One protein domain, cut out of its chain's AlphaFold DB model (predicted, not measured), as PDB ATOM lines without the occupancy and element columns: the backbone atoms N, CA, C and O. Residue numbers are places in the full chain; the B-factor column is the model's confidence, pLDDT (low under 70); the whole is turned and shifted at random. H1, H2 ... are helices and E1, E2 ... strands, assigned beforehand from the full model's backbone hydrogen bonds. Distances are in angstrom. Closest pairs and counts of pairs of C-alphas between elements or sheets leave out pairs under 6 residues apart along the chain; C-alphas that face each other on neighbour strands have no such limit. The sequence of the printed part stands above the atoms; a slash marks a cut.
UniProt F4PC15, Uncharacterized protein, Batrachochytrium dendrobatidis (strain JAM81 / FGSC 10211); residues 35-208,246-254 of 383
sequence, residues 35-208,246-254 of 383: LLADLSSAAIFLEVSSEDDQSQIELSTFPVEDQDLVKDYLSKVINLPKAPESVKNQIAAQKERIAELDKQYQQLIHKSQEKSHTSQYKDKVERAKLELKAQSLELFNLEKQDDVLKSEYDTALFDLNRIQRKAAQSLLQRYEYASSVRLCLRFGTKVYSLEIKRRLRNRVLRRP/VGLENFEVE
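This is residues 35 to 208 and 246 to 254 of the 383 residues of an uncharacterized protein of Batrachochytrium dendrobatidis (strain JAM81 / FGSC 10211) (UniProt F4PC15). A small head holds a sheet of four strands with H2 and the last part of the very long H4 packed on one face, and from this head a long helical hairpin, H3 and the first part of H4, reaches out as an arm. H4 runs through both, from the tip of the arm to the head, and the arm makes most of the length. The printed part has 183 residues with five named helices and four named strands, in the order H1, E1, E2, H2, H3, H4, E3, E4, H5; the sheet's order is E2, E1, E3, E4, antiparallel throughout, and the class is mixed, helices and strands. The whole is extended, with a radius of gyration of the C-alphas of 27.7 A, and spans 91 by 39 by 31 A.

The sheet is twisted, with E2, residues 54 to 58, and E4, residues 190 to 197, as edge strands, and E1, residues 43 to 49, and E3, residues 180 to 187, as inner strands. E1 and E2 form a hairpin, antiparallel at 151 degrees, with N 46 and O 57 within hydrogen-bond range at 2.8 A. E1 and E3 are antiparallel at 163 degrees, with N 47 and O 182 at 2.8 A. E3 and E4 form a hairpin at 168 degrees, with N 183 and O 194 at 2.8 A. H2, residues 64 to 78, and H4, residues 119 to 174, are on the same face of the sheet: two layers, helices over one face. The height of H2 over the sheet is 10.0 A; it lies over E3 and runs across the strands, only just, at 62 degrees to E3 on the local plane. H4 lies over E3 and E4 at a height over the sheet of 4.4 A, only just above the sheet's level; it runs across the strands, only just, at 60.4 degrees to E4 on the local plane. H4 is the hub, touching three helices. With residues 156 to 171 alone it touches H2, opposite ways at a shallow tilt of 23 degrees; the closest C-alphas, of Tyr 73 and Ile 163, are 5.9 A apart. With residues 121 to 146 alone it touches H3, residues 85 to 114, in a helical hairpin, opposite ways at a shallow tilt of 18 degrees; the closest C-alphas, of Ser 112 and Tyr 121, are 5.6 A apart. With residues 169 to 172 alone it touches H5, residues 198 to 205, about perpendicular at 86 degrees; the closest C-alphas, of Leu 172 and Arg 201, are 6.9 A apart. H5 only grazes the sheet, with residues 198 to 201. H1, residues 35 to 39, only just touches H2, with 3 pairs of C-alphas within 8 A; the closest, of Leu 35 and Ser 75, are 7.6 A apart. H3 is apart from E1, E2, E3 and E4. Every O i to N i+4 pair is within hydrogen-bond range in H1, H2, H3 and H4; in H5 it is 2 of 4.

H1, residues 35 to 39, begins at C-alpha 35 (160.781, 290.514, 339.833). E1, residues 43 to 49, and E2, residues 54 to 58, follow, then H2, residues 64 to 78, 20.9 A long. H3, residues 85 to 114, is 44.5 A long. H4, residues 119 to 174, is 83.2 A long, from C-alpha 119 (191.541, 245.642, 373.021) to C-alpha 174 (157.123, 317.157, 347.969). E3, residues 180 to 187, is 22.4 A long and E4, residues 190 to 197, 22.5 A. H5, residues 198 to 205, ends at C-alpha 205 (165.627, 317.430, 357.870).

The two C-alphas farthest apart, of Asp 52 and His 117, are 92.0 A apart. Residues 114 to 119, of which 114 belongs to H3 and 119 to H4, stand free. Residues 209 to 245 are not printed, and C-alphas 208 and 246 are 25.8 A apart across the cut. The link from H2 to H3 is short; the other links between named elements are tight. The mean pLDDT of the printed part is 84.1, and it is under 70 in residues 35 to 41, 116 to 117, 199 to 208 and 246 to 254.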
ATOM      1  N   LEU A  35     161.492 289.718 338.831       52.62
ATOM      2  CA  LEU A  35     160.781 290.514 339.833       52.62
ATOM      3  C   LEU A  35     160.435 291.927 339.352       52.62
ATOM      4  O   LEU A  35     159.371 292.435 339.688       52.62
ATOM      5  N   LEU A  36     161.264 292.553 338.507       52.25
ATOM      6  CA  LEU A  36     160.919 293.833 337.869       52.25
ATOM      7  C   LEU A  36     159.667 293.734 336.983       52.25
ATOM      8  O   LEU A  36     158.874 294.674 336.938       52.25
ATOM      9  N   ALA A  37     159.467 292.593 336.316       54.91
ATOM     10  CA  ALA A  37     158.248 292.328 335.554       54.91
ATOM     11  C   ALA A  37     157.026 292.175 336.477       54.91
ATOM     12  O   ALA A  37     155.954 292.686 336.160       54.91
ATOM     13  N   ASP A  38     157.204 291.556 337.646       58.69
ATOM     14  CA  ASP A  38     156.146 291.399 338.647       58.69
ATOM     15  C   ASP A  38     155.759 292.735 339.304       58.69
ATOM     16  O   ASP A  38     154.570 293.039 339.430       58.69
ATOM     17  N   LEU A  39     156.730 293.602 339.626       64.31
ATOM     18  CA  LEU A  39     156.445 294.959 340.115       64.31
ATOM     19  C   LEU A  39     155.719 295.819 339.073       64.31
ATOM     20  O   LEU A  39     154.981 296.723 339.454       64.31
ATOM     21  N   SER A  40     155.878 295.540 337.775       63.81
ATOM     22  CA  SER A  40     155.141 296.248 336.720       63.81
ATOM     23  C   SER A  40     153.631 295.985 336.760       63.81
ATOM     24  O   SER A  40     152.877 296.749 336.159       63.81
ATOM     25  N   SER A  41     153.190 294.918 337.437       69.38
ATOM     26  CA  SER A  41     151.773 294.595 337.655       69.38
ATOM     27  C   SER A  41     151.251 295.042 339.027       69.38
ATOM     28  O   SER A  41     150.046 294.993 339.279       69.38
ATOM     29  N   ALA A  42     152.143 295.484 339.917       74.19
ATOM     30  CA  ALA A  42     151.793 295.883 341.268       74.19
ATOM     31  C   ALA A  42     151.148 297.274 341.281       74.19
ATOM     32  O   ALA A  42     151.659 298.222 340.681       74.19
ATOM     33  N   ALA A  43     150.048 297.419 342.019       81.00
ATOM     34  CA  ALA A  43     149.455 298.728 342.254       81.00
ATOM     35  C   ALA A  43     150.257 299.442 343.348       81.00
ATOM     36  O   ALA A  43     150.259 299.006 344.505       81.00
ATOM     37  N   ILE A  44     150.939 300.529 342.976       82.94
ATOM     38  CA  ILE A  44     151.701 301.366 343.906       82.94
ATOM     39  C   ILE A  44     151.013 302.717 344.035       82.94
ATOM     40  O   ILE A  44     150.878 303.459 343.059       82.94
ATOM     41  N   PHE A  45     150.591 303.038 345.250       86.31
ATOM     42  CA  PHE A  45     149.930 304.298 345.554       86.31
ATOM     43  C   PHE A  45     150.476 304.897 346.844       86.31
ATOM     44  O   PHE A  45     150.908 304.200 347.761       86.31
ATOM     45  N   LEU A  46     150.460 306.220 346.891       87.00
ATOM     46  CA  LEU A  46     150.820 307.005 348.051       87.00
ATOM     47  C   LEU A  46     149.542 307.510 348.710       87.00
ATOM     48  O   LEU A  46     148.756 308.213 348.079       87.00
ATOM     49  N   GLU A  47     149.347 307.178 349.974       87.25
ATOM     50  CA  GLU A  47     148.345 307.810 350.820       87.25
ATOM     51  C   GLU A  47     148.997 308.992 351.533       87.25
ATOM     52  O   GLU A  47     149.938 308.842 352.314       87.25
ATOM     53  N   VAL A  48     148.511 310.189 351.237       84.19
ATOM     54  CA  VAL A  48     148.954 311.423 351.879       84.19
ATOM     55  C   VAL A  48     147.833 311.889 352.789       84.19
ATOM     56  O   VAL A  48     146.751 312.244 352.315       84.19
ATOM     57  N   SER A  49     148.100 311.885 354.092       85.12
ATOM     58  CA  SER A  49     147.174 312.382 355.104       85.12
ATOM     59  C   SER A  49     147.586 313.786 355.535       85.12
ATOM     60  O   SER A  49     148.763 314.074 355.781       85.12
ATOM     61  N   SER A  50     146.602 314.673 355.620       83.19
ATOM     62  CA  SER A  50     146.692 316.004 356.221       83.19
ATOM     63  C   SER A  50     145.788 316.073 357.459       83.19
ATOM     64  O   SER A  50     145.271 315.045 357.892       83.19
ATOM     65  N   GLU A  51     145.661 317.241 358.090       79.25
ATOM     66  CA  GLU A  51     144.802 317.394 359.278       79.25
ATOM     67  C   GLU A  51     143.310 317.219 358.950       79.25
ATOM     68  O   GLU A  51     142.587 316.673 359.779       79.25
ATOM     69  N   ASP A  52     142.887 317.570 357.730       79.69
ATOM     70  CA  ASP A  52     141.472 317.567 357.337       79.69
ATOM     71  C   ASP A  52     141.139 316.593 356.189       79.69
ATOM     72  O   ASP A  52     139.980 316.227 356.029       79.69
ATOM     73  N   ASP A  53     142.138 316.123 355.425       83.62
ATOM     74  CA  ASP A  53     141.926 315.327 354.205       83.62
ATOM     75  C   ASP A  53     142.913 314.160 354.045       83.62
ATOM     76  O   ASP A  53     144.099 314.268 354.384       83.62
ATOM     77  N   GLN A  54     142.443 313.068 353.427       86.56
ATOM     78  CA  GLN A  54     143.258 311.947 352.952       86.56
ATOM     79  C   GLN A  54     143.159 311.853 351.428       86.56
ATOM     80  O   GLN A  54     142.069 311.790 350.864       86.56
ATOM     81  N   SER A  55     144.307 311.829 350.756       88.38
ATOM     82  CA  SER A  55     144.381 311.705 349.300       88.38
ATOM     83  C   SER A  55     145.211 310.491 348.907       88.38
ATOM     84  O   SER A  55     146.221 310.184 349.539       88.38
ATOM     85  N   GLN A  56     144.773 309.796 347.860       90.25
ATOM     86  CA  GLN A  56     145.511 308.698 347.252       90.25
ATOM     87  C   GLN A  56     146.088 309.184 345.925       90.25
ATOM     88  O   GLN A  56     145.362 309.695 345.073       90.25
ATOM     89  N   ILE A  57     147.398 309.044 345.761       89.31
ATOM     90  CA  ILE A  57     148.134 309.520 344.593       89.31
ATOM     91  C   ILE A  57     148.838 308.325 343.962       89.31
ATOM     92  O   ILE A  57     149.578 307.598 344.623       89.31
ATOM     93  N   GLU A  58     148.611 308.104 342.674       90.12
ATOM     94  CA  GLU A  58     149.242 307.010 341.942       90.12
ATOM     95  C   GLU A  58     150.733 307.296 341.698       90.12
ATOM     96  O   GLU A  58     151.099 308.416 341.326       90.12
ATOM     97  N   LEU A  59     151.608 306.293 341.873       85.31
ATOM     98  CA  LEU A  59     153.063 306.469 341.729       85.31
ATOM     99  C   LEU A  59     153.475 306.947 340.321       85.31
ATOM    100  O   LEU A  59     154.478 307.639 340.169       85.31
ATOM    101  N   SER A  60     152.687 306.628 339.293       87.31
ATOM    102  CA  SER A  60     152.924 307.056 337.906       87.31
ATOM    103  C   SER A  60     152.949 308.581 337.731       87.31
ATOM    104  O   SER A  60     153.558 309.080 336.786       87.31
ATOM    105  N   THR A  61     152.342 309.327 338.660       90.50
ATOM    106  CA  THR A  61     152.321 310.799 338.661       90.50
ATOM    107  C   THR A  61     153.610 311.436 339.196       90.50
ATOM    108  O   THR A  61     153.799 312.650 339.088       90.50
ATOM    109  N   PHE A  62     154.515 310.635 339.762       85.62
ATOM    110  CA  PHE A  62     155.758 311.105 340.367       85.62
ATOM    111  C   PHE A  62     156.833 311.290 339.294       85.62
ATOM    112  O   PHE A  62     156.818 310.600 338.277       85.62
ATOM    113  N   PRO A  63     157.819 312.169 339.507       91.31
ATOM    114  CA  PRO A  63     159.009 312.216 338.672       91.31
ATOM    115  C   PRO A  63     159.772 310.903 338.693       91.31
ATOM    116  O   PRO A  63     159.756 310.168 339.684       91.31
ATOM    117  N   VAL A  64     160.427 310.629 337.570       90.94
ATOM    118  CA  VAL A  64     161.085 309.351 337.290       90.94
ATOM    119  C   VAL A  64     162.075 308.991 338.397       90.94
ATOM    120  O   VAL A  64     162.101 307.849 338.840       90.94
ATOM    121  N   GLU A  65     162.796 309.976 338.930       90.38
ATOM    122  CA  GLU A  65     163.787 309.785 339.988       90.38
ATOM    123  C   GLU A  65     163.180 309.192 341.271       90.38
ATOM    124  O   GLU A  65     163.783 308.328 341.906       90.38
ATOM    125  N   ASP A  66     161.971 309.619 341.641       88.12
ATOM    126  CA  ASP A  66     161.291 309.131 342.844       88.12
ATOM    127  C   ASP A  66     160.613 307.794 342.612       88.12
ATOM    128  O   ASP A  66     160.607 306.942 343.502       88.12
ATOM    129  N   GLN A  67     160.076 307.589 341.406       88.12
ATOM    130  CA  GLN A  67     159.565 306.284 341.012       88.12
ATOM    131  C   GLN A  67     160.668 305.230 341.101       88.12
ATOM    132  O   GLN A  67     160.443 304.159 341.662       88.12
ATOM    133  N   ASP A  68     161.855 305.536 340.579       89.81
ATOM    134  CA  ASP A  68     162.997 304.626 340.583       89.81
ATOM    135  C   ASP A  68     163.476 304.340 342.008       89.81
ATOM    136  O   ASP A  68     163.737 303.191 342.353       89.81
ATOM    137  N   LEU A  69     163.510 305.356 342.870       91.00
ATOM    138  CA  LEU A  69     163.899 305.207 344.270       91.00
ATOM    139  C   LEU A  69     162.908 304.350 345.072       91.00
ATOM    140  O   LEU A  69     163.314 303.517 345.883       91.00
ATOM    141  N   VAL A  70     161.607 304.529 344.831       86.94
ATOM    142  CA  VAL A  70     160.548 303.699 345.419       86.94
ATOM    143  C   VAL A  70     160.640 302.264 344.900       86.94
ATOM    144  O   VAL A  70     160.581 301.327 345.693       86.94
ATOM    145  N   LYS A  71     160.839 302.063 343.594       87.56
ATOM    146  CA  LYS A  71     161.018 300.726 343.006       87.56
ATOM    147  C   LYS A  71     162.260 300.023 343.557       87.56
ATOM    148  O   LYS A  71     162.178 298.841 343.881       87.56
ATOM    149  N   ASP A  72     163.375 300.736 343.715       90.50
ATOM    150  CA  ASP A  72     164.614 300.208 344.302       90.50
ATOM    151  C   ASP A  72     164.409 299.798 345.768       90.50
ATOM    152  O   ASP A  72     164.768 298.687 346.165       90.50
ATOM    153  N   TYR A  73     163.732 300.640 346.562       89.31
ATOM    154  CA  TYR A  73     163.340 300.294 347.931       89.31
ATOM    155  C   TYR A  73     162.526 298.996 347.972       89.31
ATOM    156  O   TYR A  73     162.882 298.061 348.688       89.31
ATOM    157  N   LEU A  74     161.454 298.919 347.183       85.81
ATOM    158  CA  LEU A  74     160.547 297.773 347.173       85.81
ATOM    159  C   LEU A  74     161.240 296.495 346.699       85.81
ATOM    160  O   LEU A  74     161.070 295.442 347.312       85.81
ATOM    161  N   SER A  75     162.071 296.600 345.662       87.44
ATOM    162  CA  SER A  75     162.911 295.496 345.200       87.44
ATOM    163  C   SER A  75     163.780 294.957 346.338       87.44
ATOM    164  O   SER A  75     163.843 293.747 346.552       87.44
ATOM    165  N   LYS A  76     164.393 295.836 347.140       90.19
ATOM    166  CA  LYS A  76     165.218 295.425 348.284       90.19
ATOM    167  C   LYS A  76     164.421 294.857 349.451       90.19
ATOM    168  O   LYS A  76     164.916 293.935 350.086       90.19
ATOM    169  N   VAL A  77     163.212 295.351 349.722       86.69
ATOM    170  CA  VAL A  77     162.321 294.755 350.738       86.69
ATOM    171  C   VAL A  77     161.954 293.324 350.350       86.69
ATOM    172  O   VAL A  77     162.054 292.418 351.170       86.69
ATOM    173  N   ILE A  78     161.558 293.111 349.092       84.50
ATOM    174  CA  ILE A  78     161.143 291.796 348.584       84.50
ATOM    175  C   ILE A  78     162.316 290.810 348.591       84.50
ATOM    176  O   ILE A  78     162.141 289.642 348.934       84.50
ATOM    177  N   ASN A  79     163.510 291.288 348.235       87.06
ATOM    178  CA  ASN A  79     164.729 290.484 348.168       87.06
ATOM    179  C   ASN A  79     165.534 290.470 349.472       87.06
ATOM    180  O   ASN A  79     166.664 289.975 349.476       87.06
ATOM    181  N   LEU A  80     164.998 291.011 350.570       87.88
ATOM    182  CA  LEU A  80     165.711 291.005 351.838       87.88
ATOM    183  C   LEU A  80     165.938 289.539 352.250       87.88
ATOM    184  O   LEU A  80     164.971 288.770 352.308       87.88
ATOM    185  N   PRO A  81     167.192 289.120 352.513       86.38
ATOM    186  CA  PRO A  81     167.462 287.753 352.921       86.38
ATOM    187  C   PRO A  81     166.616 287.426 354.147       86.38
ATOM    188  O   PRO A  81     166.522 288.232 355.074       86.38
ATOM    189  N   LYS A  82     165.994 286.247 354.173       85.75
ATOM    190  CA  LYS A  82     165.316 285.792 355.390       85.75
ATOM    191  C   LYS A  82     166.341 285.705 356.516       85.75
ATOM    192  O   LYS A  82     167.495 285.342 356.276       85.75
ATOM    193  N   ALA A  83     165.909 286.017 357.736       81.00
ATOM    194  CA  ALA A  83     166.762 285.890 358.906       81.00
ATOM    195  C   ALA A  83     167.402 284.481 358.946       81.00
ATOM    196  O   ALA A  83     166.731 283.503 358.597       81.00
ATOM    197  N   PRO A  84     168.673 284.344 359.374       86.56
ATOM    198  CA  PRO A  84     169.433 283.083 359.339       86.56
ATOM    199  C   PRO A  84     168.958 282.027 360.364       86.56
ATOM    200  O   PRO A  84     169.724 281.206 360.858       86.56
ATOM    201  N   GLU A  85     167.672 282.025 360.696       89.06
ATOM    202  CA  GLU A  85     167.040 281.224 361.742       89.06
ATOM    203  C   GLU A  85     167.200 279.715 361.509       89.06
ATOM    204  O   GLU A  85     167.456 278.958 362.445       89.06
ATOM    205  N   SER A  86     167.186 279.281 360.244       87.50
ATOM    206  CA  SER A  86     167.444 277.883 359.878       87.50
ATOM    207  C   SER A  86     168.850 277.415 360.280       87.50
ATOM    208  O   SER A  86     168.992 276.333 360.852       87.50
ATOM    209  N   VAL A  87     169.887 278.231 360.050       93.31
ATOM    210  CA  VAL A  87     171.279 277.873 360.384       93.31
ATOM    211  C   VAL A  87     171.491 277.881 361.896       93.31
ATOM    212  O   VAL A  87     172.134 276.977 362.430       93.31
ATOM    213  N   LYS A  88     170.871 278.822 362.617       94.25
ATOM    214  CA  LYS A  88     170.893 278.835 364.089       94.25
ATOM    215  C   LYS A  88     170.324 277.552 364.693       94.25
ATOM    216  O   LYS A  88     170.932 276.988 365.604       94.25
ATOM    217  N   ASN A  89     169.205 277.063 364.161       94.62
ATOM    218  CA  ASN A  89     168.592 275.819 364.625       94.62
ATOM    219  C   ASN A  89     169.498 274.605 364.355       94.62
ATOM    220  O   ASN A  89     169.650 273.747 365.223       94.62
ATOM    221  N   GLN A  90     170.164 274.560 363.195       96.75
ATOM    222  CA  GLN A  90     171.150 273.516 362.888       96.75
ATOM    223  C   GLN A  90     172.353 273.559 363.838       96.75
ATOM    224  O   GLN A  90     172.771 272.519 364.343       96.75
ATOM    225  N   ILE A  91     172.882 274.751 364.137       97.69
ATOM    226  CA  ILE A  91     173.970 274.936 365.108       97.69
ATOM    227  C   ILE A  91     173.555 274.426 366.492       97.69
ATOM    228  O   ILE A  91     174.340 273.744 367.151       97.69
ATOM    229  N   ALA A  92     172.335 274.738 366.939       97.94
ATOM    230  CA  ALA A  92     171.823 274.288 368.231       97.94
ATOM    231  C   ALA A  92     171.730 272.755 368.303       97.94
ATOM    232  O   ALA A  92     172.298 272.151 369.216       97.94
ATOM    233  N   ALA A  93     171.113 272.123 367.300       97.81
ATOM    234  CA  ALA A  93     171.011 270.665 367.214       97.81
ATOM    235  C   ALA A  93     172.396 269.989 367.151       97.81
ATOM    236  O   ALA A  93     172.642 268.975 367.807       97.81
ATOM    237  N   GLN A  94     173.340 270.576 366.409       98.38
ATOM    238  CA  GLN A  94     174.701 270.053 366.294       98.38
ATOM    239  C   GLN A  94     175.473 270.152 367.620       98.38
ATOM    240  O   GLN A  94     176.204 269.226 367.983       98.38
ATOM    241  N   LYS A  95     175.294 271.241 368.380       98.44
ATOM    242  CA  LYS A  95     175.870 271.397 369.728       98.44
ATOM    243  C   LYS A  95     175.343 270.337 370.693       98.44
ATOM    244  O   LYS A  95     176.134 269.747 371.426       98.44
ATOM    245  N   GLU A  96     174.042 270.060 370.656       98.44
ATOM    246  CA  GLU A  96     173.423 269.008 371.467       98.44
ATOM    247  C   GLU A  96     173.986 267.623 371.121       98.44
ATOM    248  O   GLU A  96     174.407 266.875 372.007       98.44
ATOM    249  N   ARG A  97     174.102 267.308 369.824       98.00
ATOM    250  CA  ARG A  97     174.691 266.048 369.356       98.00
ATOM    251  C   ARG A  97     176.133 265.860 369.833       98.00
ATOM    252  O   ARG A  97     176.498 264.764 370.260       98.00
ATOM    253  N   ILE A  98     176.958 266.907 369.772       98.44
ATOM    254  CA  ILE A  98     178.346 266.863 370.261       98.44
ATOM    255  C   ILE A  98     178.384 266.624 371.773       98.44
ATOM    256  O   ILE A  98     179.204 265.828 372.231       98.44
ATOM    257  N   ALA A  99     177.498 267.261 372.542       98.31
ATOM    258  CA  ALA A  99     177.430 267.073 373.990       98.31
ATOM    259  C   ALA A  99     177.079 265.622 374.372       98.31
ATOM    260  O   ALA A  99     177.711 265.043 375.259       98.31
ATOM    261  N   GLU A 100     176.126 265.000 373.673       98.31
ATOM    262  CA  GLU A 100     175.776 263.592 373.903       98.31
ATOM    263  C   GLU A 100     176.916 262.644 373.486       98.31
ATOM    264  O   GLU A 100     177.236 261.697 374.211       98.31
ATOM    265  N   LEU A 101     177.600 262.919 372.371       97.56
ATOM    266  CA  LEU A 101     178.780 262.148 371.961       97.56
ATOM    267  C   LEU A 101     179.932 262.255 372.963       97.56
ATOM    268  O   LEU A 101     180.586 261.248 373.244       97.56
ATOM    269  N   ASP A 102     180.173 263.439 373.529       98.12
ATOM    270  CA  ASP A 102     181.190 263.623 374.565       98.12
ATOM    271  C   ASP A 102     180.846 262.804 375.814       98.12
ATOM    272  O   ASP A 102     181.675 262.032 376.298       98.12
ATOM    273  N   LYS A 103     179.588 262.839 376.267       98.19
ATOM    274  CA  LYS A 103     179.113 262.002 377.379       98.19
ATOM    275  C   LYS A 103     179.353 260.510 377.122       98.19
ATOM    276  O   LYS A 103     179.849 259.805 378.005       98.19
ATOM    277  N   GLN A 104     179.049 260.017 375.921       96.75
ATOM    278  CA  GLN A 104     179.304 258.620 375.545       96.75
ATOM    279  C   GLN A 104     180.800 258.292 375.508       96.75
ATOM    280  O   GLN A 104     181.220 257.235 375.990       96.75
ATOM    281  N   TYR A 105     181.620 259.201 374.982       97.25
ATOM    282  CA  TYR A 105     183.073 259.070 374.963       97.25
ATOM    283  C   TYR A 105     183.655 258.972 376.383       97.25
ATOM    284  O   TYR A 105     184.430 258.051 376.659       97.25
ATOM    285  N   GLN A 106     183.214 259.826 377.314       97.00
ATOM    286  CA  GLN A 106     183.638 259.765 378.720       97.00
ATOM    287  C   GLN A 106     183.250 258.434 379.383       97.00
ATOM    288  O   GLN A 106     184.063 257.814 380.074       97.00
ATOM    289  N   GLN A 107     182.039 257.930 379.124       96.31
ATOM    290  CA  GLN A 107     181.614 256.618 379.627       96.31
ATOM    291  C   GLN A 107     182.473 255.470 379.080       96.31
ATOM    292  O   GLN A 107     182.750 254.505 379.798       96.31
ATOM    293  N   LEU A 108     182.884 255.542 377.810       95.00
ATOM    294  CA  LEU A 108     183.767 254.545 377.202       95.00
ATOM    295  C   LEU A 108     185.166 254.579 377.823       95.00
ATOM    296  O   LEU A 108     185.715 253.509 378.095       95.00
ATOM    297  N   ILE A 109     185.712 255.770 378.099       93.94
ATOM    298  CA  ILE A 109     186.988 255.919 378.810       93.94
ATOM    299  C   ILE A 109     186.907 255.242 380.178       93.94
ATOM    300  O   ILE A 109     187.732 254.375 380.466       93.94
ATOM    301  N   HIS A 110     185.892 255.569 380.981       94.19
ATOM    302  CA  HIS A 110     185.722 254.999 382.319       94.19
ATOM    303  C   HIS A 110     185.659 253.464 382.285       94.19
ATOM    304  O   HIS A 110     186.444 252.779 382.938       94.19
ATOM    305  N   LYS A 111     184.798 252.904 381.424       92.25
ATOM    306  CA  LYS A 111     184.655 251.446 381.255       92.25
ATOM    307  C   LYS A 111     185.950 250.772 380.793       92.25
ATOM    308  O   LYS A 111     186.202 249.625 381.154       92.25
ATOM    309  N   SER A 112     186.752 251.456 379.972       90.81
ATOM    310  CA  SER A 112     188.038 250.929 379.500       90.81
ATOM    311  C   SER A 112     189.085 250.848 380.614       90.81
ATOM    312  O   SER A 112     189.894 249.924 380.615       90.81
ATOM    313  N   GLN A 113     189.041 251.774 381.578       89.69
ATOM    314  CA  GLN A 113     189.947 251.804 382.727       89.69
ATOM    315  C   GLN A 113     189.599 250.719 383.752       89.69
ATOM    316  O   GLN A 113     190.498 250.071 384.281       89.69
ATOM    317  N   GLU A 114     188.310 250.465 383.988       90.44
ATOM    318  CA  GLU A 114     187.854 249.399 384.894       90.44
ATOM    319  C   GLU A 114     188.175 247.996 384.359       90.44
ATOM    320  O   GLU A 114     188.510 247.081 385.111       90.44
ATOM    321  N   LYS A 115     188.078 247.803 383.038       82.44
ATOM    322  CA  LYS A 115     188.238 246.500 382.378       82.44
ATOM    323  C   LYS A 115     189.614 246.382 381.726       82.44
ATOM    324  O   LYS A 115     189.720 246.276 380.505       82.44
ATOM    325  N   SER A 116     190.642 246.363 382.575       62.78
ATOM    326  CA  SER A 116     192.093 246.478 382.327       62.78
ATOM    327  C   SER A 116     192.708 245.948 381.008       62.78
ATOM    328  O   SER A 116     193.802 246.386 380.675       62.78
ATOM    329  N   HIS A 117     192.104 245.051 380.211       57.69
ATOM    330  CA  HIS A 117     192.818 244.405 379.086       57.69
ATOM    331  C   HIS A 117     192.017 244.060 377.819       57.69
ATOM    332  O   HIS A 117     192.491 243.279 376.996       57.69
ATOM    333  N   THR A 118     190.833 244.631 377.583       72.06
ATOM    334  CA  THR A 118     190.081 244.306 376.351       72.06
ATOM    335  C   THR A 118     190.384 245.301 375.222       72.06
ATOM    336  O   THR A 118     189.897 246.431 375.223       72.06
ATOM    337  N   SER A 119     191.176 244.866 374.229       81.69
ATOM    338  CA  SER A 119     191.541 245.642 373.021       81.69
ATOM    339  C   SER A 119     190.334 246.289 372.330       81.69
ATOM    340  O   SER A 119     190.422 247.410 371.838       81.69
ATOM    341  N   GLN A 120     189.173 245.637 372.406       87.00
ATOM    342  CA  GLN A 120     187.906 246.115 371.864       87.00
ATOM    343  C   GLN A 120     187.463 247.488 372.409       87.00
ATOM    344  O   GLN A 120     186.834 248.255 371.679       87.00
ATOM    345  N   TYR A 121     187.749 247.822 373.674       87.44
ATOM    346  CA  TYR A 121     187.377 249.134 374.224       87.44
ATOM    347  C   TYR A 121     188.289 250.242 373.713       87.44
ATOM    348  O   TYR A 121     187.809 251.342 373.452       87.44
ATOM    349  N   LYS A 122     189.573 249.941 373.503       90.06
ATOM    350  CA  LYS A 122     190.529 250.895 372.942       90.06
ATOM    351  C   LYS A 122     190.095 251.350 371.548       90.06
ATOM    352  O   LYS A 122     190.033 252.550 371.294       90.06
ATOM    353  N   ASP A 123     189.701 250.410 370.692       92.44
ATOM    354  CA  ASP A 123     189.240 250.725 369.335       92.44
ATOM    355  C   ASP A 123     187.945 251.556 369.342       92.44
ATOM    356  O   ASP A 123     187.779 252.468 368.530       92.44
ATOM    357  N   LYS A 124     187.029 251.281 370.283       94.75
ATOM    358  CA  LYS A 124     185.795 252.067 370.460       94.75
ATOM    359  C   LYS A 124     186.080 253.496 370.922       94.75
ATOM    360  O   LYS A 124     185.462 254.420 370.401       94.75
ATOM    361  N   VAL A 125     187.004 253.673 371.867       94.88
ATOM    362  CA  VAL A 125     187.418 254.995 372.364       94.88
ATOM    363  C   VAL A 125     188.056 255.813 371.240       94.88
ATOM    364  O   VAL A 125     187.666 256.960 371.034       94.88
ATOM    365  N   GLU A 126     188.969 255.227 370.459       95.31
ATOM    366  CA  GLU A 126     189.584 255.926 369.319       95.31
ATOM    367  C   GLU A 126     188.557 256.278 368.234       95.31
ATOM    368  O   GLU A 126     188.578 257.387 367.701       95.31
ATOM    369  N   ARG A 127     187.597 255.387 367.946       96.81
ATOM    370  CA  ARG A 127     186.511 255.688 367.003       96.81
ATOM    371  C   ARG A 127     185.637 256.849 367.484       96.81
ATOM    372  O   ARG A 127     185.379 257.761 366.707       96.81
ATOM    373  N   ALA A 128     185.214 256.834 368.748       96.12
ATOM    374  CA  ALA A 128     184.404 257.906 369.328       96.12
ATOM    375  C   ALA A 128     185.149 259.251 369.326       96.12
ATOM    376  O   ALA A 128     184.569 260.284 369.006       96.12
ATOM    377  N   LYS A 129     186.458 259.236 369.591       97.38
ATOM    378  CA  LYS A 129     187.317 260.423 369.507       97.38
ATOM    379  C   LYS A 129     187.391 261.000 368.091       97.38
ATOM    380  O   LYS A 129     187.353 262.218 367.925       97.38
ATOM    381  N   LEU A 130     187.522 260.143 367.074       97.69
ATOM    382  CA  LEU A 130     187.518 260.575 365.673       97.69
ATOM    383  C   LEU A 130     186.163 261.166 365.271       97.69
ATOM    384  O   LEU A 130     186.142 262.220 364.640       97.69
ATOM    385  N   GLU A 131     185.061 260.541 365.686       98.12
ATOM    386  CA  GLU A 131     183.706 261.044 365.438       98.12
ATOM    387  C   GLU A 131     183.494 262.418 366.083       98.12
ATOM    388  O   GLU A 131     183.074 263.357 365.415       98.12
ATOM    389  N   LEU A 132     183.873 262.584 367.353       97.88
ATOM    390  CA  LEU A 132     183.757 263.860 368.065       97.88
ATOM    391  C   LEU A 132     184.549 264.967 367.354       97.88
ATOM    392  O   LEU A 132     184.060 266.089 367.196       97.88
ATOM    393  N   LYS A 133     185.745 264.641 366.842       98.00
ATOM    394  CA  LYS A 133     186.553 265.566 366.038       98.00
ATOM    395  C   LYS A 133     185.868 265.936 364.717       98.00
ATOM    396  O   LYS A 133     185.918 267.102 364.333       98.00
ATOM    397  N   ALA A 134     185.243 264.976 364.037       98.19
ATOM    398  CA  ALA A 134     184.507 265.221 362.799       98.19
ATOM    399  C   ALA A 134     183.281 266.120 363.039       98.19
ATOM    400  O   ALA A 134     183.139 267.144 362.374       98.19
ATOM    401  N   GLN A 135     182.467 265.808 364.050       98.19
ATOM    402  CA  GLN A 135     181.274 266.586 364.400       98.19
ATOM    403  C   GLN A 135     181.625 268.012 364.855       98.19
ATOM    404  O   GLN A 135     180.928 268.966 364.510       98.19
ATOM    405  N   SER A 136     182.741 268.184 365.571       97.56
ATOM    406  CA  SER A 136     183.245 269.512 365.963       97.56
ATOM    407  C   SER A 136     183.691 270.352 364.762       97.56
ATOM    408  O   SER A 136     183.506 271.566 364.756       97.56
ATOM    409  N   LEU A 137     184.274 269.719 363.738       97.75
ATOM    410  CA  LEU A 137     184.647 270.404 362.497       97.75
ATOM    411  C   LEU A 137     183.407 270.840 361.704       97.75
ATOM    412  O   LEU A 137     183.390 271.933 361.145       97.75
ATOM    413  N   GLU A 138     182.372 270.002 361.673       97.94
ATOM    414  CA  GLU A 138     181.080 270.339 361.068       97.94
ATOM    415  C   GLU A 138     180.423 271.532 361.776       97.94
ATOM    416  O   GLU A 138     180.038 272.493 361.110       97.94
ATOM    417  N   LEU A 139     180.404 271.537 363.116       98.00
ATOM    418  CA  LEU A 139     179.916 272.675 363.899       98.00
ATOM    419  C   LEU A 139     180.670 273.969 363.562       98.00
ATOM    420  O   LEU A 139     180.043 274.998 363.329       98.00
ATOM    421  N   PHE A 140     182.001 273.916 363.488       97.69
ATOM    422  CA  PHE A 140     182.815 275.080 363.131       97.69
ATOM    423  C   PHE A 140     182.457 275.644 361.744       97.69
ATOM    424  O   PHE A 140     182.407 276.860 361.554       97.69
ATOM    425  N   ASN A 141     182.180 274.773 360.769       97.69
ATOM    426  CA  ASN A 141     181.758 275.205 359.437       97.69
ATOM    427  C   ASN A 141     180.367 275.853 359.454       97.69
ATOM    428  O   ASN A 141     180.181 276.866 358.780       97.69
ATOM    429  N   LEU A 142     179.422 275.312 360.231       96.88
ATOM    430  CA  LEU A 142     178.091 275.904 360.408       96.88
ATOM    431  C   LEU A 142     178.170 277.282 361.077       96.88
ATOM    432  O   LEU A 142     177.550 278.226 360.601       96.88
ATOM    433  N   GLU A 143     178.980 277.432 362.129       96.75
ATOM    434  CA  GLU A 143     179.187 278.726 362.797       96.75
ATOM    435  C   GLU A 143     179.792 279.764 361.841       96.75
ATOM    436  O   GLU A 143     179.359 280.914 361.810       96.75
ATOM    437  N   LYS A 144     180.731 279.349 360.982       96.62
ATOM    438  CA  LYS A 144     181.270 280.220 359.930       96.62
ATOM    439  C   LYS A 144     180.200 280.633 358.913       96.62
ATOM    440  O   LYS A 144     180.230 281.764 358.435       96.62
ATOM    441  N   GLN A 145     179.288 279.730 358.549       95.69
ATOM    442  CA  GLN A 145     178.178 280.050 357.646       95.69
ATOM    443  C   GLN A 145     177.190 281.031 358.285       95.69
ATOM    444  O   GLN A 145     176.786 281.978 357.616       95.69
ATOM    445  N   ASP A 146     176.851 280.855 359.566       95.25
ATOM    446  CA  ASP A 146     175.996 281.792 360.310       95.25
ATOM    447  C   ASP A 146     176.610 283.196 360.361       95.25
ATOM    448  O   ASP A 146     175.930 284.173 360.056       95.25
ATOM    449  N   ASP A 147     177.914 283.301 360.642       94.31
ATOM    450  CA  ASP A 147     178.631 284.581 360.640       94.31
ATOM    451  C   ASP A 147     178.570 285.283 359.267       94.31
ATOM    452  O   ASP A 147     178.343 286.496 359.199       94.31
ATOM    453  N   VAL A 148     178.752 284.535 358.169       95.50
ATOM    454  CA  VAL A 148     178.663 285.078 356.801       95.50
ATOM    455  C   VAL A 148     177.245 285.561 356.508       95.50
ATOM    456  O   VAL A 148     177.071 286.728 356.157       95.50
ATOM    457  N   LEU A 149     176.231 284.719 356.727       93.12
ATOM    458  CA  LEU A 149     174.830 285.067 356.474       93.12
ATOM    459  C   LEU A 149     174.372 286.259 357.311       93.12
ATOM    460  O   LEU A 149     173.665 287.133 356.816       93.12
ATOM    461  N   LYS A 150     174.802 286.331 358.572       94.06
ATOM    462  CA  LYS A 150     174.513 287.469 359.440       94.06
ATOM    463  C   LYS A 150     175.119 288.757 358.887       94.06
ATOM    464  O   LYS A 150     174.437 289.774 358.848       94.06
ATOM    465  N   SER A 151     176.366 288.710 358.418       92.12
ATOM    466  CA  SER A 151     177.011 289.882 357.819       92.12
ATOM    467  C   SER A 151     176.345 290.331 356.511       92.12
ATOM    468  O   SER A 151     176.209 291.534 356.277       92.12
ATOM    469  N   GLU A 152     175.887 289.389 355.683       94.12
ATOM    470  CA  GLU A 152     175.136 289.679 354.457       94.12
ATOM    471  C   GLU A 152     173.773 290.298 354.774       94.12
ATOM    472  O   GLU A 152     173.412 291.317 354.187       94.12
ATOM    473  N   TYR A 153     173.052 289.737 355.750       92.44
ATOM    474  CA  TYR A 153     171.782 290.276 356.230       92.44
ATOM    475  C   TYR A 153     171.940 291.698 356.785       92.44
ATOM    476  O   TYR A 153     171.205 292.596 356.381       92.44
ATOM    477  N   ASP A 154     172.933 291.928 357.652       90.56
ATOM    478  CA  ASP A 154     173.214 293.249 358.226       90.56
ATOM    479  C   ASP A 154     173.551 294.276 357.129       90.56
ATOM    480  O   ASP A 154     173.100 295.423 357.178       90.56
ATOM    481  N   THR A 155     174.304 293.861 356.105       94.25
ATOM    482  CA  THR A 155     174.646 294.708 354.950       94.25
ATOM    483  C   THR A 155     173.406 295.044 354.121       94.25
ATOM    484  O   THR A 155     173.172 296.213 353.806       94.25
ATOM    485  N   ALA A 156     172.575 294.047 353.811       92.25
ATOM    486  CA  ALA A 156     171.334 294.242 353.066       92.25
ATOM    487  C   ALA A 156     170.360 295.162 353.820       92.25
ATOM    488  O   ALA A 156     169.764 296.060 353.224       92.25
ATOM    489  N   LEU A 157     170.254 294.994 355.141       90.81
ATOM    490  CA  LEU A 157     169.431 295.837 356.004       90.81
ATOM    491  C   LEU A 157     169.952 297.281 356.058       90.81
ATOM    492  O   LEU A 157     169.168 298.231 356.019       90.81
ATOM    493  N   PHE A 158     171.271 297.470 356.120       91.12
ATOM    494  CA  PHE A 158     171.883 298.796 356.067       91.12
ATOM    495  C   PHE A 158     171.570 299.519 354.749       91.12
ATOM    496  O   PHE A 158     171.150 300.681 354.764       91.12
ATOM    497  N   ASP A 159     171.715 298.829 353.617       91.44
ATOM    498  CA  ASP A 159     171.394 299.377 352.298       91.44
ATOM    499  C   ASP A 159     169.905 299.700 352.152       91.44
ATOM    500  O   ASP A 159     169.552 300.765 351.635       91.44
ATOM    501  N   LEU A 160     169.034 298.819 352.651       89.81
ATOM    502  CA  LEU A 160     167.592 299.038 352.669       89.81
ATOM    503  C   LEU A 160     167.240 300.316 353.439       89.81
ATOM    504  O   LEU A 160     166.571 301.197 352.899       89.81
ATOM    505  N   ASN A 161     167.768 300.469 354.657       87.12
ATOM    506  CA  ASN A 161     167.564 301.659 355.486       87.12
ATOM    507  C   ASN A 161     168.078 302.936 354.807       87.12
ATOM    508  O   ASN A 161     167.471 304.006 354.906       87.12
ATOM    509  N   ARG A 162     169.210 302.852 354.104       89.44
ATOM    510  CA  ARG A 162     169.766 303.987 353.359       89.44
ATOM    511  C   ARG A 162     168.815 304.447 352.255       89.44
ATOM    512  O   ARG A 162     168.612 305.652 352.099       89.44
ATOM    513  N   ILE A 163     168.234 303.518 351.503       89.69
ATOM    514  CA  ILE A 163     167.311 303.832 350.405       89.69
ATOM    515  C   ILE A 163     165.959 304.294 350.939       89.69
ATOM    516  O   ILE A 163     165.442 305.300 350.460       89.69
ATOM    517  N   GLN A 164     165.453 303.665 352.000       86.62
ATOM    518  CA  GLN A 164     164.254 304.106 352.711       86.62
ATOM    519  C   GLN A 164     164.359 305.573 353.137       86.62
ATOM    520  O   GLN A 164     163.437 306.350 352.911       86.62
ATOM    521  N   ARG A 165     165.500 305.986 353.710       84.50
ATOM    522  CA  ARG A 165     165.727 307.384 354.113       84.50
ATOM    523  C   ARG A 165     165.715 308.338 352.930       84.50
ATOM    524  O   ARG A 165     165.126 309.408 353.037       84.50
ATOM    525  N   LYS A 166     166.343 307.962 351.812       90.12
ATOM    526  CA  LYS A 166     166.316 308.775 350.588       90.12
ATOM    527  C   LYS A 166     164.891 308.904 350.051       90.12
ATOM    528  O   LYS A 166     164.471 310.015 349.740       90.12
ATOM    529  N   ALA A 167     164.146 307.796 349.988       87.38
ATOM    530  CA  ALA A 167     162.754 307.783 349.542       87.38
ATOM    531  C   ALA A 167     161.896 308.672 350.441       87.38
ATOM    532  O   ALA A 167     161.208 309.568 349.962       87.38
ATOM    533  N   ALA A 168     162.025 308.504 351.758       84.81
ATOM    534  CA  ALA A 168     161.314 309.317 352.726       84.81
ATOM    535  C   ALA A 168     161.664 310.802 352.603       84.81
ATOM    536  O   ALA A 168     160.769 311.638 352.602       84.81
ATOM    537  N   GLN A 169     162.945 311.144 352.455       85.38
ATOM    538  CA  GLN A 169     163.377 312.526 352.271       85.38
ATOM    539  C   GLN A 169     162.770 313.145 351.009       85.38
ATOM    540  O   GLN A 169     162.265 314.264 351.086       85.38
ATOM    541  N   SER A 170     162.779 312.428 349.883       88.06
ATOM    542  CA  SER A 170     162.213 312.942 348.635       88.06
ATOM    543  C   SER A 170     160.698 313.149 348.734       88.06
ATOM    544  O   SER A 170     160.177 314.223 348.426       88.06
ATOM    545  N   LEU A 171     159.982 312.167 349.294       85.62
ATOM    546  CA  LEU A 171     158.541 312.264 349.531       85.62
ATOM    547  C   LEU A 171     158.196 313.429 350.476       85.62
ATOM    548  O   LEU A 171     157.281 314.205 350.208       85.62
ATOM    549  N   LEU A 172     158.963 313.612 351.552       83.62
ATOM    550  CA  LEU A 172     158.757 314.694 352.521       83.62
ATOM    551  C   LEU A 172     159.079 316.091 351.976       83.62
ATOM    552  O   LEU A 172     158.572 317.076 352.522       83.62
ATOM    553  N   GLN A 173     159.943 316.202 350.965       86.50
ATOM    554  CA  GLN A 173     160.195 317.467 350.271       86.50
ATOM    555  C   GLN A 173     159.007 317.864 349.392       86.50
ATOM    556  O   GLN A 173     158.692 319.046 349.303       86.50
ATOM    557  N   ARG A 174     158.314 316.892 348.789       85.81
ATOM    558  CA  ARG A 174     157.123 317.157 347.969       85.81
ATOM    559  C   ARG A 174     155.884 317.463 348.794       85.81
ATOM    560  O   ARG A 174     155.150 318.394 348.479       85.81
ATOM    561  N   TYR A 175     155.646 316.681 349.839       86.62
ATOM    562  CA  TYR A 175     154.425 316.768 350.638       86.62
ATOM    563  C   TYR A 175     154.681 317.534 351.928       86.62
ATOM    564  O   TYR A 175     154.573 317.008 353.034       86.62
ATOM    565  N   GLU A 176     155.049 318.808 351.786       80.75
ATOM    566  CA  GLU A 176     155.480 319.620 352.921       80.75
ATOM    567  C   GLU A 176     154.388 319.873 353.969       80.75
ATOM    568  O   GLU A 176     154.675 320.034 355.157       80.75
ATOM    569  N   TYR A 177     153.132 319.833 353.556       83.19
ATOM    570  CA  TYR A 177     151.995 320.067 354.440       83.19
ATOM    571  C   TYR A 177     151.399 318.776 355.015       83.19
ATOM    572  O   TYR A 177     150.512 318.845 355.862       83.19
ATOM    573  N   ALA A 178     151.894 317.604 354.605       82.88
ATOM    574  CA  ALA A 178     151.361 316.328 355.064       82.88
ATOM    575  C   ALA A 178     151.726 316.041 356.529       82.88
ATOM    576  O   ALA A 178     152.857 316.264 356.983       82.88
ATOM    577  N   SER A 179     150.753 315.518 357.276       82.25
ATOM    578  CA  SER A 179     150.929 315.033 358.648       82.25
ATOM    579  C   SER A 179     151.533 313.623 358.660       82.25
ATOM    580  O   SER A 179     152.363 313.305 359.522       82.25
ATOM    581  N   SER A 180     151.206 312.813 357.655       85.38
ATOM    582  CA  SER A 180     151.883 311.559 357.346       85.38
ATOM    583  C   SER A 180     151.838 311.264 355.849       85.38
ATOM    584  O   SER A 180     150.958 311.710 355.112       85.38
ATOM    585  N   VAL A 181     152.834 310.512 355.400       84.94
ATOM    586  CA  VAL A 181     152.903 309.974 354.046       84.94
ATOM    587  C   VAL A 181     153.068 308.470 354.173       84.94
ATOM    588  O   VAL A 181     154.069 308.011 354.719       84.94
ATOM    589  N   ARG A 182     152.093 307.703 353.694       87.12
ATOM    590  CA  ARG A 182     152.124 306.243 353.693       87.12
ATOM    591  C   ARG A 182     152.246 305.744 352.262       87.12
ATOM    592  O   ARG A 182     151.355 305.924 351.442       87.12
ATOM    593  N   LEU A 183     153.370 305.120 351.948       84.88
ATOM    594  CA  LEU A 183     153.574 304.436 350.678       84.88
ATOM    595  C   LEU A 183     153.006 303.024 350.792       84.88
ATOM    596  O   LEU A 183     153.478 302.253 351.621       84.88
ATOM    597  N   CYS A 184     152.036 302.692 349.949       84.12
ATOM    598  CA  CYS A 184     151.383 301.392 349.913       84.12
ATOM    599  C   CYS A 184     151.731 300.669 348.605       84.12
ATOM    600  O   CYS A 184     151.478 301.164 347.505       84.12
ATOM    601  N   LEU A 185     152.291 299.470 348.730       81.19
ATOM    602  CA  LEU A 185     152.503 298.531 347.638       81.19
ATOM    603  C   LEU A 185     151.537 297.366 347.814       81.19
ATOM    604  O   LEU A 185     151.618 296.638 348.803       81.19
ATOM    605  N   ARG A 186     150.671 297.139 346.827       79.38
ATOM    606  CA  ARG A 186     149.831 295.943 346.771       79.38
ATOM    607  C   ARG A 186     150.365 294.991 345.706       79.38
ATOM    608  O   ARG A 186     150.379 295.324 344.522       79.38
ATOM    609  N   PHE A 187     150.778 293.803 346.137       73.19
ATOM    610  CA  PHE A 187     151.277 292.739 345.271       73.19
ATOM    611  C   PHE A 187     150.495 291.444 345.532       73.19
ATOM    612  O   PHE A 187     150.692 290.768 346.547       73.19
ATOM    613  N   GLY A 188     149.561 291.118 344.634       79.94
ATOM    614  CA  GLY A 188     148.598 290.038 344.853       79.94
ATOM    615  C   GLY A 188     147.754 290.292 346.108       79.94
ATOM    616  O   GLY A 188     147.090 291.322 346.214       79.94
ATOM    617  N   THR A 189     147.800 289.363 347.065       79.38
ATOM    618  CA  THR A 189     147.132 289.483 348.375       79.38
ATOM    619  C   THR A 189     147.974 290.194 349.434       79.38
ATOM    620  O   THR A 189     147.465 290.492 350.510       79.38
ATOM    621  N   LYS A 190     149.254 290.470 349.158       78.25
ATOM    622  CA  LYS A 190     150.166 291.086 350.124       78.25
ATOM    623  C   LYS A 190     150.152 292.600 349.987       78.25
ATOM    624  O   LYS A 190     150.188 293.135 348.875       78.25
ATOM    625  N   VAL A 191     150.138 293.284 351.126       80.12
ATOM    626  CA  VAL A 191     150.267 294.738 351.207       80.12
ATOM    627  C   VAL A 191     151.525 295.058 351.998       80.12
ATOM    628  O   VAL A 191     151.693 294.602 353.123       80.12
ATOM    629  N   TYR A 192     152.412 295.841 351.400       80.62
ATOM    630  CA  TYR A 192     153.576 296.401 352.072       80.62
ATOM    631  C   TYR A 192     153.326 297.889 352.257       80.62
ATOM    632  O   TYR A 192     152.990 298.575 351.291       80.62
ATOM    633  N   SER A 193     153.486 298.393 353.478       81.81
ATOM    634  CA  SER A 193     153.331 299.817 353.755       81.81
ATOM    635  C   SER A 193     154.590 300.405 354.387       81.81
ATOM    636  O   SER A 193     155.270 299.765 355.186       81.81
ATOM    637  N   LEU A 194     154.930 301.625 353.983       82.38
ATOM    638  CA  LEU A 194     155.968 302.444 354.594       82.38
ATOM    639  C   LEU A 194     155.316 303.748 355.040       82.38
ATOM    640  O   LEU A 194     154.984 304.589 354.207       82.38
ATOM    641  N   GLU A 195     155.138 303.918 356.346       85.25
ATOM    642  CA  GLU A 195     154.563 305.131 356.917       85.25
ATOM    643  C   GLU A 195     155.651 306.093 357.403       85.25
ATOM    644  O   GLU A 195     156.540 305.744 358.178       85.25
ATOM    645  N   ILE A 196     155.558 307.343 356.960       82.25
ATOM    646  CA  ILE A 196     156.461 308.427 357.325       82.25
ATOM    647  C   ILE A 196     155.641 309.495 358.046       82.25
ATOM    648  O   ILE A 196     154.907 310.266 357.428       82.25
ATOM    649  N   LYS A 197     155.773 309.562 359.373       82.00
ATOM    650  CA  LYS A 197     155.073 310.552 360.209       82.00
ATOM    651  C   LYS A 197     155.829 311.889 360.248       82.00
ATOM    652  O   LYS A 197     157.059 311.926 360.273       82.00
ATOM    653  N   ARG A 198     155.117 313.016 360.374       70.88
ATOM    654  CA  ARG A 198     155.703 314.378 360.466       70.88
ATOM    655  C   ARG A 198     156.726 314.553 361.596       70.88
ATOM    656  O   ARG A 198     157.643 315.359 361.474       70.88
ATOM    657  N   ARG A 199     156.631 313.790 362.690       67.94
ATOM    658  CA  ARG A 199     157.648 313.824 363.763       67.94
ATOM    659  C   ARG A 199     159.025 313.353 363.270       67.94
ATOM    660  O   ARG A 199     160.031 313.969 363.618       67.94
ATOM    661  N   LEU A 200     159.058 312.346 362.394       63.06
ATOM    662  CA  LEU A 200     160.284 311.846 361.761       63.06
ATOM    663  C   LEU A 200     160.872 312.871 360.784       63.06
ATOM    664  O   LEU A 200     162.088 313.046 360.737       63.06
ATOM    665  N   ARG A 201     160.024 313.628 360.080       62.66
ATOM    666  CA  ARG A 201     160.441 314.713 359.173       62.66
ATOM    667  C   ARG A 201     161.372 315.718 359.846       62.66
ATOM    668  O   ARG A 201     162.419 316.047 359.296       62.66
ATOM    669  N   ASN A 202     161.029 316.156 361.057       66.25
ATOM    670  CA  ASN A 202     161.833 317.125 361.801       66.25
ATOM    671  C   ASN A 202     163.202 316.566 362.216       66.25
ATOM    672  O   ASN A 202     164.152 317.336 362.326       66.25
ATOM    673  N   ARG A 203     163.323 315.246 362.421       65.06
ATOM    674  CA  ARG A 203     164.603 314.585 362.725       65.06
ATOM    675  C   ARG A 203     165.449 314.384 361.462       65.06
ATOM    676  O   ARG A 203     166.650 314.640 361.494       65.06
ATOM    677  N   VAL A 204     164.828 313.985 360.349       64.31
ATOM    678  CA  VAL A 204     165.510 313.759 359.062       64.31
ATOM    679  C   VAL A 204     166.021 315.071 358.458       64.31
ATOM    680  O   VAL A 204     167.183 315.136 358.075       64.31
ATOM    681  N   LEU A 205     165.208 316.136 358.430       64.88
ATOM    682  CA  LEU A 205     165.627 317.430 357.870       64.88
ATOM    683  C   LEU A 205     166.627 318.195 358.746       64.88
ATOM    684  O   LEU A 205     167.386 319.007 358.224       64.88
ATOM    685  N   ARG A 206     166.646 317.975 360.069       65.88
ATOM    686  CA  ARG A 206     167.564 318.697 360.968       65.88
ATOM    687  C   ARG A 206     168.973 318.118 361.035       65.88
ATOM    688  O   ARG A 206     169.808 318.737 361.688       65.88
ATOM    689  N   ARG A 207     169.274 316.978 360.400       55.41
ATOM    690  CA  ARG A 207     170.649 316.456 360.357       55.41
ATOM    691  C   ARG A 207     171.421 317.196 359.255       55.41
ATOM    692  O   ARG A 207     171.141 316.957 358.081       55.41
ATOM    693  N   PRO A 208     172.366 318.101 359.578       46.50
ATOM    694  CA  PRO A 208     173.118 318.808 358.552       46.50
ATOM    695  C   PRO A 208     174.022 317.809 357.827       46.50
ATOM    696  O   PRO A 208     174.632 316.953 358.471       46.50
ATOM    697  N   VAL A 246     157.380 299.356 360.926       37.72
ATOM    698  CA  VAL A 246     157.093 298.621 359.696       37.72
ATOM    699  C   VAL A 246     156.058 297.573 360.081       37.72
ATOM    700  O   VAL A 246     156.396 296.455 360.464       37.72
ATOM    701  N   GLY A 247     154.786 297.962 360.028       36.00
ATOM    702  CA  GLY A 247     153.685 297.014 360.077       36.00
ATOM    703  C   GLY A 247     153.751 296.124 358.838       36.00
ATOM    704  O   GLY A 247     153.221 296.474 357.784       36.00
ATOM    705  N   LEU A 248     154.420 294.974 358.945       39.12
ATOM    706  CA  LEU A 248     154.133 293.825 358.089       39.12
ATOM    707  C   LEU A 248     152.827 293.223 358.605       39.12
ATOM    708  O   LEU A 248     152.824 292.219 359.310       39.12
ATOM    709  N   GLU A 249     151.717 293.894 358.313       35.47
ATOM    710  CA  GLU A 249     150.379 293.413 358.637       35.47
ATOM    711  C   GLU A 249     150.050 292.260 357.672       35.47
ATOM    712  O   GLU A 249     149.407 292.418 356.634       35.47
ATOM    713  N   ASN A 250     150.579 291.075 357.976       38.38
ATOM    714  CA  ASN A 250     150.027 289.841 357.445       38.38
ATOM    715  C   ASN A 250     148.706 289.622 358.185       38.38
ATOM    716  O   ASN A 250     148.711 289.287 359.366       38.38
ATOM    717  N   PHE A 251     147.576 289.799 357.500       33.56
ATOM    718  CA  PHE A 251     146.298 289.262 357.968       33.56
ATOM    719  C   PHE A 251     146.331 287.731 357.851       33.56
ATOM    720  O   PHE A 251     145.717 287.142 356.967       33.56
ATOM    721  N   GLU A 252     147.090 287.085 358.729       43.62
ATOM    722  CA  GLU A 252     146.863 285.699 359.106       43.62
ATOM    723  C   GLU A 252     146.085 285.756 360.414       43.62
ATOM    724  O   GLU A 252     146.579 286.247 361.424       43.62
ATOM    725  N   VAL A 253     144.823 285.325 360.365       45.22
ATOM    726  CA  VAL A 253     144.034 285.071 361.569       45.22
ATOM    727  C   VAL A 253     144.816 284.038 362.371       45.22
ATOM    728  O   VAL A 253     144.874 282.870 361.985       45.22
ATOM    729  N   GLU A 254     145.490 284.494 363.422       46.78
ATOM    730  CA  GLU A 254     146.274 283.632 364.291       46.78
ATOM    731  C   GLU A 254     145.300 282.629 364.929       46.78
ATOM    732  O   GLU A 254     144.299 283.042 365.529       46.78
TER     733      GLU A 254